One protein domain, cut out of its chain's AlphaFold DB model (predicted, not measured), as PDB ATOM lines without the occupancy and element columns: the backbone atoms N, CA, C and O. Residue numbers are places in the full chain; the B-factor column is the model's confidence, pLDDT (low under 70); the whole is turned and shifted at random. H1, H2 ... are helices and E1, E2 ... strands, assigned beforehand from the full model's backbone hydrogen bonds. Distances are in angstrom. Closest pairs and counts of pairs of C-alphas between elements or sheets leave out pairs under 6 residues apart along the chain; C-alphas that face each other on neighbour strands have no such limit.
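AT A GLANCE: This is residues 23 to 118 and 138 to 144 of the 471 residues of the protein "USP domain-containing protein" of Pneumocystis jirovecii (strain SE8) (UniProt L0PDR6). Two helices, H3 and H4, lie partly side by side and run opposite ways; at one end they give way to a small pair of strands, E1 and E2, with H1 beyond it, and at the other the long helix H5 runs across the end of H3, with H6 close to H5. Residues 90 to 96, of which 95 and 96 belong to H5, stick out. The 103 printed residues, with six named helices and two named strands in the order H1, E1, H2, H3, E2, H4, H5, H6, are mostly helix, and the sheet E1, E2 is parallel. The whole is only just loose, close to compact, with a radius of gyration of the C-alphas of 15.6 A, and only just elongated, spanning 49 by 33 by 25 A.

HOW THE PARTS SIT: Begin at the sheet: E1, residues 32 to 35, and E2, residues 69 to 72, are parallel at 14 degrees, and N 34 and O 70 are 2.9 A apart, within hydrogen-bond range. E1, H2 at residues 41 to 44, H3 at residues 50 to 63 and E2 make a strand-helix-strand unit, two parallel strands joined through helices, with a right-handed crossover. H3, the hub, touches three helices. With its residues 50 to 54 alone it touches H4, residues 74 to 83, at a shallow tilt of 15 degrees, opposite ways; the closest C-alphas, of Cys 53 and Phe 76, are 5.2 A apart. With its residues 50 to 51 alone it touches H5, residues 95 to 118, about perpendicular at 82 degrees, closest at the C-alphas of Phe 51 and Ile 106, 5.0 A. H2 and H3 only just touch, with 3 pairs of C-alphas within 8 A, closest at Cys 41 and Thr 52, 5.8 A. H6, residues 138 to 143, is close to H5 but not clearly touching, with the C-alphas of Leu 107 and Val 139 7.1 A apart. H1, residues 23 to 30, is near E2 and touches no helix; H4 and H5 are apart. In H1, H3, H4, H5 and H6 every O i to N i+4 pair is within hydrogen-bond range; H2 is too short for such a pair.

IN THESE COORDINATES: Find C-alpha 23 at (292.760, 224.384, 252.418), where H1 begins its 10.5 A. E1 measures 10.0 A, H2 5.2 A and E2 9.9 A. From C-alpha 50 at (272.246, 210.445, 233.621) H3 runs 19.8 A, and H4 runs 14.6 A. H5, the longest helix, covers 34.8 A to C-alpha 118 at (265.246, 194.465, 220.190), and H6 covers 8.8 A.

THE WHOLE: The C-alphas farthest apart, of Tyr 23 and Ile 118, stand 51.9 A from each other. Look for the cut after residue 118: residues 119 to 137 are not printed, and C-alphas 118 and 138 are 18.1 A apart. Of the links printed whole, H4 to H5 is long. The mean pLDDT of the printed part is 83.5, and residues 23 to 33 and residue 118 are under 70.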
ATOM      1  N   TYR A  23     293.057 225.802 252.180       48.44
ATOM      2  CA  TYR A  23     292.760 224.384 252.418       48.44
ATOM      3  C   TYR A  23     292.363 223.655 251.126       48.44
ATOM      4  O   TYR A  23     292.940 222.613 250.819       48.44
ATOM      5  N   LYS A  24     291.470 224.238 250.314       48.50
ATOM      6  CA  LYS A  24     291.088 223.719 248.989       48.50
ATOM      7  C   LYS A  24     292.296 223.610 248.059       48.50
ATOM      8  O   LYS A  24     292.499 222.565 247.451       48.50
ATOM      9  N   LYS A  25     293.158 224.633 248.008       51.62
ATOM     10  CA  LYS A  25     294.424 224.583 247.250       51.62
ATOM     11  C   LYS A  25     295.366 223.487 247.748       51.62
ATOM     12  O   LYS A  25     295.958 222.794 246.927       51.62
ATOM     13  N   ARG A  26     295.495 223.291 249.064       44.50
ATOM     14  CA  ARG A  26     296.349 222.237 249.638       44.50
ATOM     15  C   ARG A  26     295.810 220.833 249.323       44.50
ATOM     16  O   ARG A  26     296.580 219.989 248.882       44.50
ATOM     17  N   LEU A  27     294.494 220.618 249.410       44.97
ATOM     18  CA  LEU A  27     293.841 219.362 249.008       44.97
ATOM     19  C   LEU A  27     294.003 219.054 247.514       44.97
ATOM     20  O   LEU A  27     294.297 217.916 247.167       44.97
ATOM     21  N   LEU A  28     293.884 220.065 246.645       51.53
ATOM     22  CA  LEU A  28     294.128 219.933 245.202       51.53
ATOM     23  C   LEU A  28     295.590 219.588 244.862       51.53
ATOM     24  O   LEU A  28     295.859 219.111 243.764       51.53
ATOM     25  N   THR A  29     296.525 219.849 245.781       51.12
ATOM     26  CA  THR A  29     297.962 219.609 245.581       51.12
ATOM     27  C   THR A  29     298.423 218.277 246.197       51.12
ATOM     28  O   THR A  29     299.417 217.718 245.741       51.12
ATOM     29  N   GLU A  30     297.716 217.756 247.209       48.84
ATOM     30  CA  GLU A  30     298.124 216.568 247.985       48.84
ATOM     31  C   GLU A  30     297.234 215.325 247.776       48.84
ATOM     32  O   GLU A  30     297.719 214.211 247.974       48.84
ATOM     33  N   LYS A  31     295.966 215.470 247.352       54.84
ATOM     34  CA  LYS A  31     295.052 214.340 247.086       54.84
ATOM     35  C   LYS A  31     294.865 214.094 245.589       54.84
ATOM     36  O   LYS A  31     294.821 215.025 244.790       54.84
ATOM     37  N   PHE A  32     294.703 212.826 245.212       63.47
ATOM     38  CA  PHE A  32     294.356 212.430 243.846       63.47
ATOM     39  C   PHE A  32     292.985 213.008 243.474       63.47
ATOM     40  O   PHE A  32     291.975 212.663 244.090       63.47
ATOM     41  N   ASN A  33     292.963 213.915 242.499       66.94
ATOM     42  CA  ASN A  33     291.746 214.525 241.982       66.94
ATOM     43  C   ASN A  33     291.481 213.995 240.573       66.94
ATOM     44  O   ASN A  33     292.296 214.210 239.672       66.94
ATOM     45  N   VAL A  34     290.355 213.309 240.385       75.81
ATOM     46  CA  VAL A  34     289.905 212.863 239.065       75.81
ATOM     47  C   VAL A  34     288.691 213.670 238.663       75.81
ATOM     48  O   VAL A  34     287.673 213.675 239.355       75.81
ATOM     49  N   ASN A  35     288.790 214.335 237.518       75.25
ATOM     50  CA  ASN A  35     287.656 215.020 236.927       75.25
ATOM     51  C   ASN A  35     286.992 214.109 235.892       75.25
ATOM     52  O   ASN A  35     287.642 213.663 234.943       75.25
ATOM     53  N   VAL A  36     285.707 213.812 236.082       78.19
ATOM     54  CA  VAL A  36     284.931 212.969 235.163       78.19
ATOM     55  C   VAL A  36     284.246 213.880 234.148       78.19
ATOM     56  O   VAL A  36     283.050 214.160 234.224       78.19
ATOM     57  N   ASP A  37     285.051 214.393 233.218       77.25
ATOM     58  CA  ASP A  37     284.612 215.363 232.202       77.25
ATOM     59  C   ASP A  37     284.197 214.700 230.885       77.25
ATOM     60  O   ASP A  37     283.436 215.261 230.098       77.25
ATOM     61  N   SER A  38     284.723 213.503 230.618       73.31
ATOM     62  CA  SER A  38     284.502 212.792 229.361       73.31
ATOM     63  C   SER A  38     283.350 211.808 229.488       73.31
ATOM     64  O   SER A  38     283.347 210.968 230.381       73.31
ATOM     65  N   SER A  39     282.400 211.891 228.558       78.25
ATOM     66  CA  SER A  39     281.322 210.915 228.424       78.25
ATOM     67  C   SER A  39     281.816 209.688 227.667       78.25
ATOM     68  O   SER A  39     282.300 209.802 226.535       78.25
ATOM     69  N   TYR A  40     281.672 208.503 228.261       78.56
ATOM     70  CA  TYR A  40     282.000 207.237 227.601       78.56
ATOM     71  C   TYR A  40     280.768 206.551 226.991       78.56
ATOM     72  O   TYR A  40     280.823 205.365 226.654       78.56
ATOM     73  N   CYS A  41     279.666 207.283 226.776       79.00
ATOM     74  CA  CYS A  41     278.386 206.726 226.322       79.00
ATOM     75  C   CYS A  41     278.498 205.902 225.021       79.00
ATOM     76  O   CYS A  41     277.907 204.824 224.913       79.00
ATOM     77  N   SER A  42     279.345 206.323 224.072       79.25
ATOM     78  CA  SER A  42     279.589 205.592 222.818       79.25
ATOM     79  C   SER A  42     280.197 204.205 223.037       79.25
ATOM     80  O   SER A  42     279.912 203.289 222.271       79.25
ATOM     81  N   ARG A  43     280.995 204.014 224.098       81.62
ATOM     82  CA  ARG A  43     281.559 202.705 224.467       81.62
ATOM     83  C   ARG A  43     280.489 201.755 225.003       81.62
ATOM     84  O   ARG A  43     280.657 200.542 224.926       81.62
ATOM     85  N   TYR A  44     279.401 202.300 225.538       82.69
ATOM     86  CA  TYR A  44     278.268 201.531 226.039       82.69
ATOM     87  C   TYR A  44     277.222 201.251 224.955       82.69
ATOM     88  O   TYR A  44     276.291 200.492 225.203       82.69
ATOM     89  N   GLY A  45     277.351 201.854 223.766       81.25
ATOM     90  CA  GLY A  45     276.309 201.812 222.738       81.25
ATOM     91  C   GLY A  45     275.029 202.542 223.153       81.25
ATOM     92  O   GLY A  45     273.972 202.284 222.591       81.25
ATOM     93  N   MET A  46     275.115 203.433 224.143       85.19
ATOM     94  CA  MET A  46     273.986 204.191 224.676       85.19
ATOM     95  C   MET A  46     274.111 205.664 224.290       85.19
ATOM     96  O   MET A  46     275.215 206.190 224.109       85.19
ATOM     97  N   LYS A  47     272.969 206.349 224.189       87.69
ATOM     98  CA  LYS A  47     272.958 207.815 224.171       87.69
ATOM     99  C   LYS A  47     273.436 208.333 225.525       87.69
ATOM    100  O   LYS A  47     273.309 207.650 226.537       87.69
ATOM    101  N   GLU A  48     273.998 209.533 225.528       89.94
ATOM    102  CA  GLU A  48     274.373 210.187 226.775       89.94
ATOM    103  C   GLU A  48     273.120 210.495 227.598       89.94
ATOM    104  O   GLU A  48     272.251 211.241 227.150       89.94
ATOM    105  N   SER A  49     273.076 209.933 228.799       91.81
ATOM    106  CA  SER A  49     272.046 210.169 229.804       91.81
ATOM    107  C   SER A  49     272.645 210.162 231.208       91.81
ATOM    108  O   SER A  49     273.810 209.775 231.397       91.81
ATOM    109  N   LEU A  50     271.844 210.522 232.213       92.81
ATOM    110  CA  LEU A  50     272.246 210.445 233.621       92.81
ATOM    111  C   LEU A  50     272.782 209.066 234.015       92.81
ATOM    112  O   LEU A  50     273.781 208.991 234.728       92.81
ATOM    113  N   PHE A  51     272.205 207.981 233.489       92.00
ATOM    114  CA  PHE A  51     272.715 206.629 233.726       92.00
ATOM    115  C   PHE A  51     274.163 206.459 233.252       92.00
ATOM    116  O   PHE A  51     275.005 205.946 233.992       92.00
ATOM    117  N   THR A  52     274.477 206.913 232.035       91.00
ATOM    118  CA  THR A  52     275.840 206.801 231.493       91.00
ATOM    119  C   THR A  52     276.843 207.618 232.306       91.00
ATOM    120  O   THR A  52     277.934 207.127 232.583       91.00
ATOM    121  N   CYS A  53     276.447 208.799 232.787       92.94
ATOM    122  CA  CYS A  53     277.295 209.630 233.636       92.94
ATOM    123  C   CYS A  53     277.517 209.022 235.030       92.94
ATOM    124  O   CYS A  53     278.645 209.023 235.516       92.94
ATOM    125  N   VAL A  54     276.480 208.460 235.666       93.00
ATOM    126  CA  VAL A  54     276.631 207.738 236.946       93.00
ATOM    127  C   VAL A  54     277.562 206.542 236.777       93.00
ATOM    128  O   VAL A  54     278.454 206.329 237.598       93.00
ATOM    129  N   ARG A  55     277.401 205.790 235.683       90.50
ATOM    130  CA  ARG A  55     278.289 204.676 235.344       90.50
ATOM    131  C   ARG A  55     279.740 205.132 235.192       90.50
ATOM    132  O   ARG A  55     280.620 204.456 235.717       90.50
ATOM    133  N   ASP A  56     279.988 206.253 234.519       90.56
ATOM    134  CA  ASP A  56     281.333 206.813 234.346       90.56
ATOM    135  C   ASP A  56     281.964 207.199 235.690       90.56
ATOM    136  O   ASP A  56     283.113 206.836 235.958       90.56
ATOM    137  N   ILE A  57     281.201 207.849 236.574       91.56
ATOM    138  CA  ILE A  57     281.654 208.200 237.928       91.56
ATOM    139  C   ILE A  57     282.004 206.935 238.718       91.56
ATOM    140  O   ILE A  57     283.108 206.821 239.248       91.56
ATOM    141  N   PHE A  58     281.101 205.955 238.768       91.31
ATOM    142  CA  PHE A  58     281.315 204.736 239.553       91.31
ATOM    143  C   PHE A  58     282.457 203.889 238.988       91.31
ATOM    144  O   PHE A  58     283.277 203.386 239.754       91.31
ATOM    145  N   ALA A  59     282.576 203.772 237.663       88.88
ATOM    146  CA  ALA A  59     283.692 203.079 237.030       88.88
ATOM    147  C   ALA A  59     285.030 203.748 237.363       88.88
ATOM    148  O   ALA A  59     285.996 203.051 237.666       88.88
ATOM    149  N   THR A  60     285.071 205.083 237.365       88.25
ATOM    150  CA  THR A  60     286.262 205.857 237.741       88.25
ATOM    151  C   THR A  60     286.651 205.607 239.198       88.25
ATOM    152  O   THR A  60     287.818 205.340 239.483       88.25
ATOM    153  N   ILE A  61     285.680 205.638 240.117       88.56
ATOM    154  CA  ILE A  61     285.915 205.387 241.547       88.56
ATOM    155  C   ILE A  61     286.417 203.952 241.772       88.56
ATOM    156  O   ILE A  61     287.404 203.760 242.475       88.56
ATOM    157  N   ILE A  62     285.793 202.950 241.144       87.94
ATOM    158  CA  ILE A  62     286.147 201.527 241.313       87.94
ATOM    159  C   ILE A  62     287.517 201.196 240.703       87.94
ATOM    160  O   ILE A  62     288.258 200.384 241.251       87.94
ATOM    161  N   GLN A  63     287.863 201.796 239.561       85.31
ATOM    162  CA  GLN A  63     289.144 201.553 238.881       85.31
ATOM    163  C   GLN A  63     290.310 202.325 239.506       85.31
ATOM    164  O   GLN A  63     291.464 202.080 239.153       85.31
ATOM    165  N   SER A  64     290.026 203.254 240.417       84.88
ATOM    166  CA  SER A  64     291.044 204.033 241.104       84.88
ATOM    167  C   SER A  64     291.992 203.134 241.902       84.88
ATOM    168  O   SER A  64     291.577 202.289 242.692       84.88
ATOM    169  N   HIS A  65     293.297 203.346 241.726       79.00
ATOM    170  CA  HIS A  65     294.332 202.649 242.495       79.00
ATOM    171  C   HIS A  65     294.643 203.325 243.838       79.00
ATOM    172  O   HIS A  65     295.372 202.759 244.656       79.00
ATOM    173  N   VAL A  66     294.121 204.533 244.068       83.44
ATOM    174  CA  VAL A  66     294.270 205.249 245.339       83.44
ATOM    175  C   VAL A  66     293.093 204.954 246.263       83.44
ATOM    176  O   VAL A  66     291.963 204.786 245.810       83.44
ATOM    177  N   LYS A  67     293.366 204.900 247.571       78.50
ATOM    178  CA  LYS A  67     292.353 204.617 248.600       78.50
ATOM    179  C   LYS A  67     291.509 205.838 248.960       78.50
ATOM    180  O   LYS A  67     290.384 205.677 249.418       78.50
ATOM    181  N   ASP A  68     292.054 207.034 248.774       80.62
ATOM    182  CA  ASP A  68     291.406 208.307 249.051       80.62
ATOM    183  C   ASP A  68     291.664 209.305 247.917       80.62
ATOM    184  O   ASP A  68     292.729 209.337 247.296       80.62
ATOM    185  N   GLY A  69     290.657 210.116 247.614       85.12
ATOM    186  CA  GLY A  69     290.706 211.062 246.509       85.12
ATOM    187  C   GLY A  69     289.412 211.849 246.380       85.12
ATOM    188  O   GLY A  69     288.442 211.594 247.093       85.12
ATOM    189  N   ILE A  70     289.422 212.821 245.476       88.12
ATOM    190  CA  ILE A  70     288.261 213.641 245.131       88.12
ATOM    191  C   ILE A  70     287.875 213.301 243.692       88.12
ATOM    192  O   ILE A  70     288.731 213.256 242.809       88.12
ATOM    193  N   CYS A  71     286.591 213.044 243.464       88.25
ATOM    194  CA  CYS A  71     286.035 212.811 242.137       88.25
ATOM    195  C   CYS A  71     285.061 213.945 241.818       88.25
ATOM    196  O   CYS A  71     284.020 214.048 242.462       88.25
ATOM    197  N   SER A  72     285.391 214.792 240.844       90.19
ATOM    198  CA  SER A  72     284.525 215.905 240.437       90.19
ATOM    199  C   SER A  72     283.536 215.445 239.353       90.19
ATOM    200  O   SER A  72     283.970 215.054 238.265       90.19
ATOM    201  N   PRO A  73     282.210 215.466 239.610       91.81
ATOM    202  CA  PRO A  73     281.195 214.940 238.698       91.81
ATOM    203  C   PRO A  73     280.703 216.002 237.696       91.81
ATOM    204  O   PRO A  73     279.500 216.160 237.487       91.81
ATOM    205  N   THR A  74     281.615 216.757 237.074       90.44
ATOM    206  CA  THR A  74     281.276 217.925 236.236       90.44
ATOM    207  C   THR A  74     280.300 217.564 235.117       90.44
ATOM    208  O   THR A  74     279.252 218.201 234.978       90.44
ATOM    209  N   ARG A  75     280.581 216.486 234.372       90.88
ATOM    210  CA  ARG A  75     279.727 216.065 233.255       90.88
ATOM    211  C   ARG A  75     278.337 215.623 233.707       90.88
ATOM    212  O   ARG A  75     277.349 215.927 233.044       90.88
ATOM    213  N   PHE A  76     278.248 214.951 234.853       93.69
ATOM    214  CA  PHE A  76     276.971 214.540 235.433       93.69
ATOM    215  C   PHE A  76     276.093 215.750 235.769       93.69
ATOM    216  O   PHE A  76     274.914 215.762 235.423       93.69
ATOM    217  N   ILE A  77     276.671 216.797 236.366       92.69
ATOM    218  CA  ILE A  77     275.938 218.029 236.687       92.69
ATOM    219  C   ILE A  77     275.479 218.759 235.417       92.69
ATOM    220  O   ILE A  77     274.357 219.264 235.372       92.69
ATOM    221  N   GLU A  78     276.296 218.797 234.362       92.12
ATOM    222  CA  GLU A  78     275.895 219.372 233.069       92.12
ATOM    223  C   GLU A  78     274.696 218.641 232.454       92.12
ATOM    224  O   GLU A  78     273.746 219.283 231.994       92.12
ATOM    225  N   VAL A  79     274.717 217.305 232.466       92.75
ATOM    226  CA  VAL A  79     273.620 216.479 231.946       92.75
ATOM    227  C   VAL A  79     272.364 216.634 232.807       92.75
ATOM    228  O   VAL A  79     271.285 216.845 232.257       92.75
ATOM    229  N   LEU A  80     272.498 216.661 234.136       93.88
ATOM    230  CA  LEU A  80     271.389 216.901 235.068       93.88
ATOM    231  C   LEU A  80     270.683 218.236 234.796       93.88
ATOM    232  O   LEU A  80     269.458 218.290 234.706       93.88
ATOM    233  N   ARG A  81     271.456 219.308 234.597       93.25
ATOM    234  CA  ARG A  81     270.932 220.642 234.254       93.25
ATOM    235  C   ARG A  81     270.269 220.670 232.879       93.25
ATOM    236  O   ARG A  81     269.316 221.415 232.651       93.25
ATOM    237  N   ARG A  82     270.778 219.888 231.930       92.94
ATOM    238  CA  ARG A  82     270.184 219.783 230.596       92.94
ATOM    239  C   ARG A  82     268.812 219.110 230.664       92.94
ATOM    240  O   ARG A  82     267.869 219.637 230.071       92.94
ATOM    241  N   GLU A  83     268.717 217.995 231.386       90.88
ATOM    242  CA  GLU A  83     267.546 217.110 231.402       90.88
ATOM    243  C   GLU A  83     266.420 217.566 232.345       90.88
ATOM    244  O   GLU A  83     265.260 217.274 232.061       90.88
ATOM    245  N   ASN A  84     266.709 218.321 233.412       90.94
ATOM    246  CA  ASN A  84     265.682 218.783 234.351       90.94
ATOM    247  C   ASN A  84     265.808 220.274 234.685       90.94
ATOM    248  O   ASN A  84     266.847 220.757 235.136       90.94
ATOM    249  N   GLU A  85     264.709 221.005 234.489       89.38
ATOM    250  CA  GLU A  85     264.653 222.454 234.680       89.38
ATOM    251  C   GLU A  85     264.828 222.877 236.142       89.38
ATOM    252  O   GLU A  85     265.451 223.909 236.400       89.38
ATOM    253  N   HIS A  86     264.368 222.063 237.096       85.06
ATOM    254  CA  HIS A  86     264.461 222.357 238.530       85.06
ATOM    255  C   HIS A  86     265.919 222.422 239.006       85.06
ATOM    256  O   HIS A  86     266.268 223.271 239.825       85.06
ATOM    257  N   PHE A  87     266.802 221.613 238.412       89.31
ATOM    258  CA  PHE A  87     268.224 221.547 238.762       89.31
ATOM    259  C   PHE A  87     269.116 222.509 237.953       89.31
ATOM    260  O   PHE A  87     270.327 222.533 238.167       89.31
ATOM    261  N   ARG A  88     268.561 223.321 237.032       89.81
ATOM    262  CA  ARG A  88     269.336 224.279 236.202       89.81
ATOM    263  C   ARG A  88     269.959 225.423 236.991       89.81
ATOM    264  O   ARG A  88     270.971 225.984 236.567       89.81
ATOM    265  N   ASN A  89     269.320 225.814 238.085       89.19
ATOM    266  CA  ASN A  89     269.753 226.930 238.913       89.19
ATOM    267  C   ASN A  89     270.898 226.515 239.865       89.19
ATOM    268  O   ASN A  89     271.288 225.353 239.948       89.19
ATOM    269  N   ASN A  90     271.458 227.495 240.573       86.44
ATOM    270  CA  ASN A  90     272.470 227.273 241.613       86.44
ATOM    271  C   ASN A  90     271.851 227.304 243.024       86.44
ATOM    272  O   ASN A  90     272.544 227.625 243.987       86.44
ATOM    273  N   LEU A  91     270.540 227.069 243.139       88.31
ATOM    274  CA  LEU A  91     269.853 227.010 244.427       88.31
ATOM    275  C   LEU A  91     270.002 225.610 245.019       88.31
ATOM    276  O   LEU A  91     270.222 224.636 244.299       88.31
ATOM    277  N   HIS A  92     269.862 225.511 246.337       88.19
ATOM    278  CA  HIS A  92     269.771 224.214 246.996       88.19
ATOM    279  C   HIS A  92     268.479 223.510 246.580       88.19
ATOM    280  O   HIS A  92     267.445 224.156 246.414       88.19
ATOM    281  N   GLN A  93     268.565 222.195 246.410       90.69
ATOM    282  CA  GLN A  93     267.463 221.348 245.963       90.69
ATOM    283  C   GLN A  93     267.223 220.223 246.966       90.69
ATOM    284  O   GLN A  93     268.081 219.921 247.801       90.69
ATOM    285  N   ASP A  94     266.049 219.608 246.888       91.31
ATOM    286  CA  ASP A  94     265.685 218.488 247.744       91.31
ATOM    287  C   ASP A  94     266.414 217.201 247.302       91.31
ATOM    288  O   ASP A  94     266.362 216.790 246.138       91.31
ATOM    289  N   ALA A  95     267.116 216.554 248.238       93.56
ATOM    290  CA  ALA A  95     267.858 215.325 247.965       93.56
ATOM    291  C   ALA A  95     266.944 214.128 247.644       93.56
ATOM    292  O   ALA A  95     267.337 213.252 246.870       93.56
ATOM    293  N   HIS A  96     265.736 214.073 248.213       93.94
ATOM    294  CA  HIS A  96     264.748 213.029 247.926       93.94
ATOM    295  C   HIS A  96     264.157 213.200 246.525       93.94
ATOM    296  O   HIS A  96     264.029 212.218 245.792       93.94
ATOM    297  N   GLU A  97     263.888 214.440 246.112       92.69
ATOM    298  CA  GLU A  97     263.450 214.740 244.744       92.69
ATOM    299  C   GLU A  97     264.527 214.356 243.723       92.69
ATOM    300  O   GLU A  97     264.238 213.671 242.740       92.69
ATOM    301  N   PHE A  98     265.786 214.725 243.989       94.81
ATOM    302  CA  PHE A  98     266.915 214.325 243.152       94.81
ATOM    303  C   PHE A  98     267.046 212.801 243.051       94.81
ATOM    304  O   PHE A  98     267.203 212.276 241.948       94.81
ATOM    305  N   PHE A  99     266.948 212.083 244.172       94.69
ATOM    306  CA  PHE A  99     267.022 210.621 244.199       94.69
ATOM    307  C   PHE A  99     265.934 209.973 243.335       94.69
ATOM    308  O   PHE A  99     266.230 209.123 242.492       94.69
ATOM    309  N   ASN A 100     264.687 210.418 243.492       93.75
ATOM    310  CA  ASN A 100     263.563 209.914 242.710       93.75
ATOM    311  C   ASN A 100     263.711 210.223 241.224       93.75
ATOM    312  O   ASN A 100     263.480 209.354 240.380       93.75
ATOM    313  N   TYR A 101     264.123 211.442 240.887       94.88
ATOM    314  CA  TYR A 101     264.372 211.817 239.503       94.88
ATOM    315  C   TYR A 101     265.484 210.961 238.878       94.88
ATOM    316  O   TYR A 101     265.318 210.440 237.773       94.88
ATOM    317  N   LEU A 102     266.585 210.751 239.604       94.31
ATOM    318  CA  LEU A 102     267.714 209.953 239.141       94.31
ATOM    319  C   LEU A 102     267.317 208.496 238.877       94.31
ATOM    320  O   LEU A 102     267.633 207.970 237.812       94.31
ATOM    321  N   LEU A 103     266.614 207.846 239.810       92.56
ATOM    322  CA  LEU A 103     266.186 206.454 239.634       92.56
ATOM    323  C   LEU A 103     265.249 206.286 238.436       92.56
ATOM    324  O   LEU A 103     265.450 205.378 237.631       92.56
ATOM    325  N   ASN A 104     264.265 207.172 238.285       91.75
ATOM    326  CA  ASN A 104     263.337 207.110 237.157       91.75
ATOM    327  C   ASN A 104     264.045 207.374 235.817       91.75
ATOM    328  O   ASN A 104     263.797 206.655 234.853       91.75
ATOM    329  N   SER A 105     264.984 208.327 235.763       92.31
ATOM    330  CA  SER A 105     265.799 208.581 234.561       92.31
ATOM    331  C   SER A 105     266.684 207.380 234.192       92.31
ATOM    332  O   SER A 105     266.837 207.044 233.013       92.31
ATOM    333  N   ILE A 106     267.236 206.681 235.191       90.94
ATOM    334  CA  ILE A 106     267.999 205.444 234.974       90.94
ATOM    335  C   ILE A 106     267.099 204.345 234.401       90.94
ATOM    336  O   ILE A 106     267.481 203.709 233.417       90.94
ATOM    337  N   LEU A 107     265.912 204.140 234.979       89.75
ATOM    338  CA  LEU A 107     264.937 203.164 234.489       89.75
ATOM    339  C   LEU A 107     264.553 203.442 233.032       89.75
ATOM    340  O   LEU A 107     264.658 202.551 232.189       89.75
ATOM    341  N   GLU A 108     264.205 204.688 232.711       89.00
ATOM    342  CA  GLU A 108     263.840 205.099 231.354       89.00
ATOM    343  C   GLU A 108     264.998 204.908 230.360       89.00
ATOM    344  O   GLU A 108     264.800 204.352 229.277       89.00
ATOM    345  N   SER A 109     266.224 205.281 230.747       88.69
ATOM    346  CA  SER A 109     267.427 205.113 229.916       88.69
ATOM    347  C   SER A 109     267.694 203.648 229.557       88.69
ATOM    348  O   SER A 109     268.103 203.340 228.433       88.69
ATOM    349  N   ILE A 110     267.494 202.739 230.514       85.44
ATOM    350  CA  ILE A 110     267.694 201.300 230.307       85.44
ATOM    351  C   ILE A 110     266.584 200.744 229.415       85.44
ATOM    352  O   ILE A 110     266.866 200.037 228.448       85.44
ATOM    353  N   GLU A 111     265.330 201.121 229.669       85.25
ATOM    354  CA  GLU A 111     264.211 200.698 228.830       85.25
ATOM    355  C   GLU A 111     264.336 201.171 227.373       85.25
ATOM    356  O   GLU A 111     263.983 200.424 226.455       85.25
ATOM    357  N   GLU A 112     264.799 202.403 227.129       85.06
ATOM    358  CA  GLU A 112     265.029 202.911 225.769       85.06
ATOM    359  C   GLU A 112     266.111 202.088 225.056       85.06
ATOM    360  O   GLU A 112     265.930 201.690 223.899       85.06
ATOM    361  N   TYR A 113     267.208 201.777 225.752       83.00
ATOM    362  CA  TYR A 113     268.285 200.949 225.214       83.00
ATOM    363  C   TYR A 113     267.796 199.545 224.837       83.00
ATOM    364  O   TYR A 113     268.078 199.069 223.733       83.00
ATOM    365  N   ASP A 114     266.976 198.921 225.677       80.81
ATOM    366  CA  ASP A 114     266.408 197.595 225.415       80.81
ATOM    367  C   ASP A 114     265.505 197.589 224.188       80.81
ATOM    368  O   ASP A 114     265.650 196.746 223.296       80.81
ATOM    369  N   LYS A 115     264.604 198.575 224.106       81.31
ATOM    370  CA  LYS A 115     263.711 198.762 222.954       81.31
ATOM    371  C   LYS A 115     264.523 198.950 221.668       81.31
ATOM    372  O   LYS A 115     264.160 198.397 220.629       81.31
ATOM    373  N   SER A 116     265.636 199.686 221.734       77.62
ATOM    374  CA  SER A 116     266.515 199.912 220.582       77.62
ATOM    375  C   SER A 116     267.225 198.634 220.112       77.62
ATOM    376  O   SER A 116     267.218 198.349 218.915       77.62
ATOM    377  N   ASN A 117     267.728 197.809 221.039       72.88
ATOM    378  CA  ASN A 117     268.431 196.559 220.729       72.88
ATOM    379  C   ASN A 117     267.503 195.460 220.191       72.88
ATOM    380  O   ASN A 117     267.899 194.674 219.324       72.88
ATOM    381  N   ILE A 118     266.263 195.402 220.686       68.88
ATOM    382  CA  ILE A 118     265.246 194.465 220.190       68.88
ATOM    383  C   ILE A 118     264.861 194.819 218.746       68.88
ATOM    384  O   ILE A 118     264.769 193.928 217.901       68.88
ATOM    385  N   TRP A 138     267.016 194.595 236.934       79.69
ATOM    386  CA  TRP A 138     267.971 194.682 238.038       79.69
ATOM    387  C   TRP A 138     267.718 195.900 238.942       79.69
ATOM    388  O   TRP A 138     267.841 195.797 240.155       79.69
ATOM    389  N   VAL A 139     267.300 197.045 238.387       81.88
ATOM    390  CA  VAL A 139     266.940 198.213 239.214       81.88
ATOM    391  C   VAL A 139     265.674 197.896 240.003       81.88
ATOM    392  O   VAL A 139     265.606 198.126 241.209       81.88
ATOM    393  N   HIS A 140     264.704 197.285 239.319       84.31
ATOM    394  CA  HIS A 140     263.470 196.793 239.913       84.31
ATOM    395  C   HIS A 140     263.720 195.717 240.984       84.31
ATOM    396  O   HIS A 140     263.076 195.724 242.028       84.31
ATOM    397  N   SER A 141     264.689 194.816 240.803       85.88
ATOM    398  CA  SER A 141     265.010 193.817 241.828       85.88
ATOM    399  C   SER A 141     265.620 194.439 243.081       85.88
ATOM    400  O   SER A 141     265.365 193.942 244.176       85.88
ATOM    401  N   ILE A 142     266.376 195.530 242.924       90.12
ATOM    402  CA  ILE A 142     267.044 196.203 244.038       90.12
ATOM    403  C   ILE A 142     266.062 197.090 244.817       90.12
ATOM    404  O   ILE A 142     265.859 196.871 246.009       90.12
ATOM    405  N   PHE A 143     265.451 198.081 244.164       89.56
ATOM    406  CA  PHE A 143     264.704 199.147 244.849       89.56
ATOM    407  C   PHE A 143     263.183 198.970 244.826       89.56
ATOM    408  O   PHE A 143     262.495 199.572 245.645       89.56
ATOM    409  N   GLU A 144     262.628 198.173 243.908       91.56
ATOM    410  CA  GLU A 144     261.173 198.095 243.770       91.56
ATOM    411  C   GLU A 144     260.558 197.176 244.825       91.56
ATOM    412  O   GLU A 144     260.851 195.977 244.881       91.56
TER     413      GLU A 144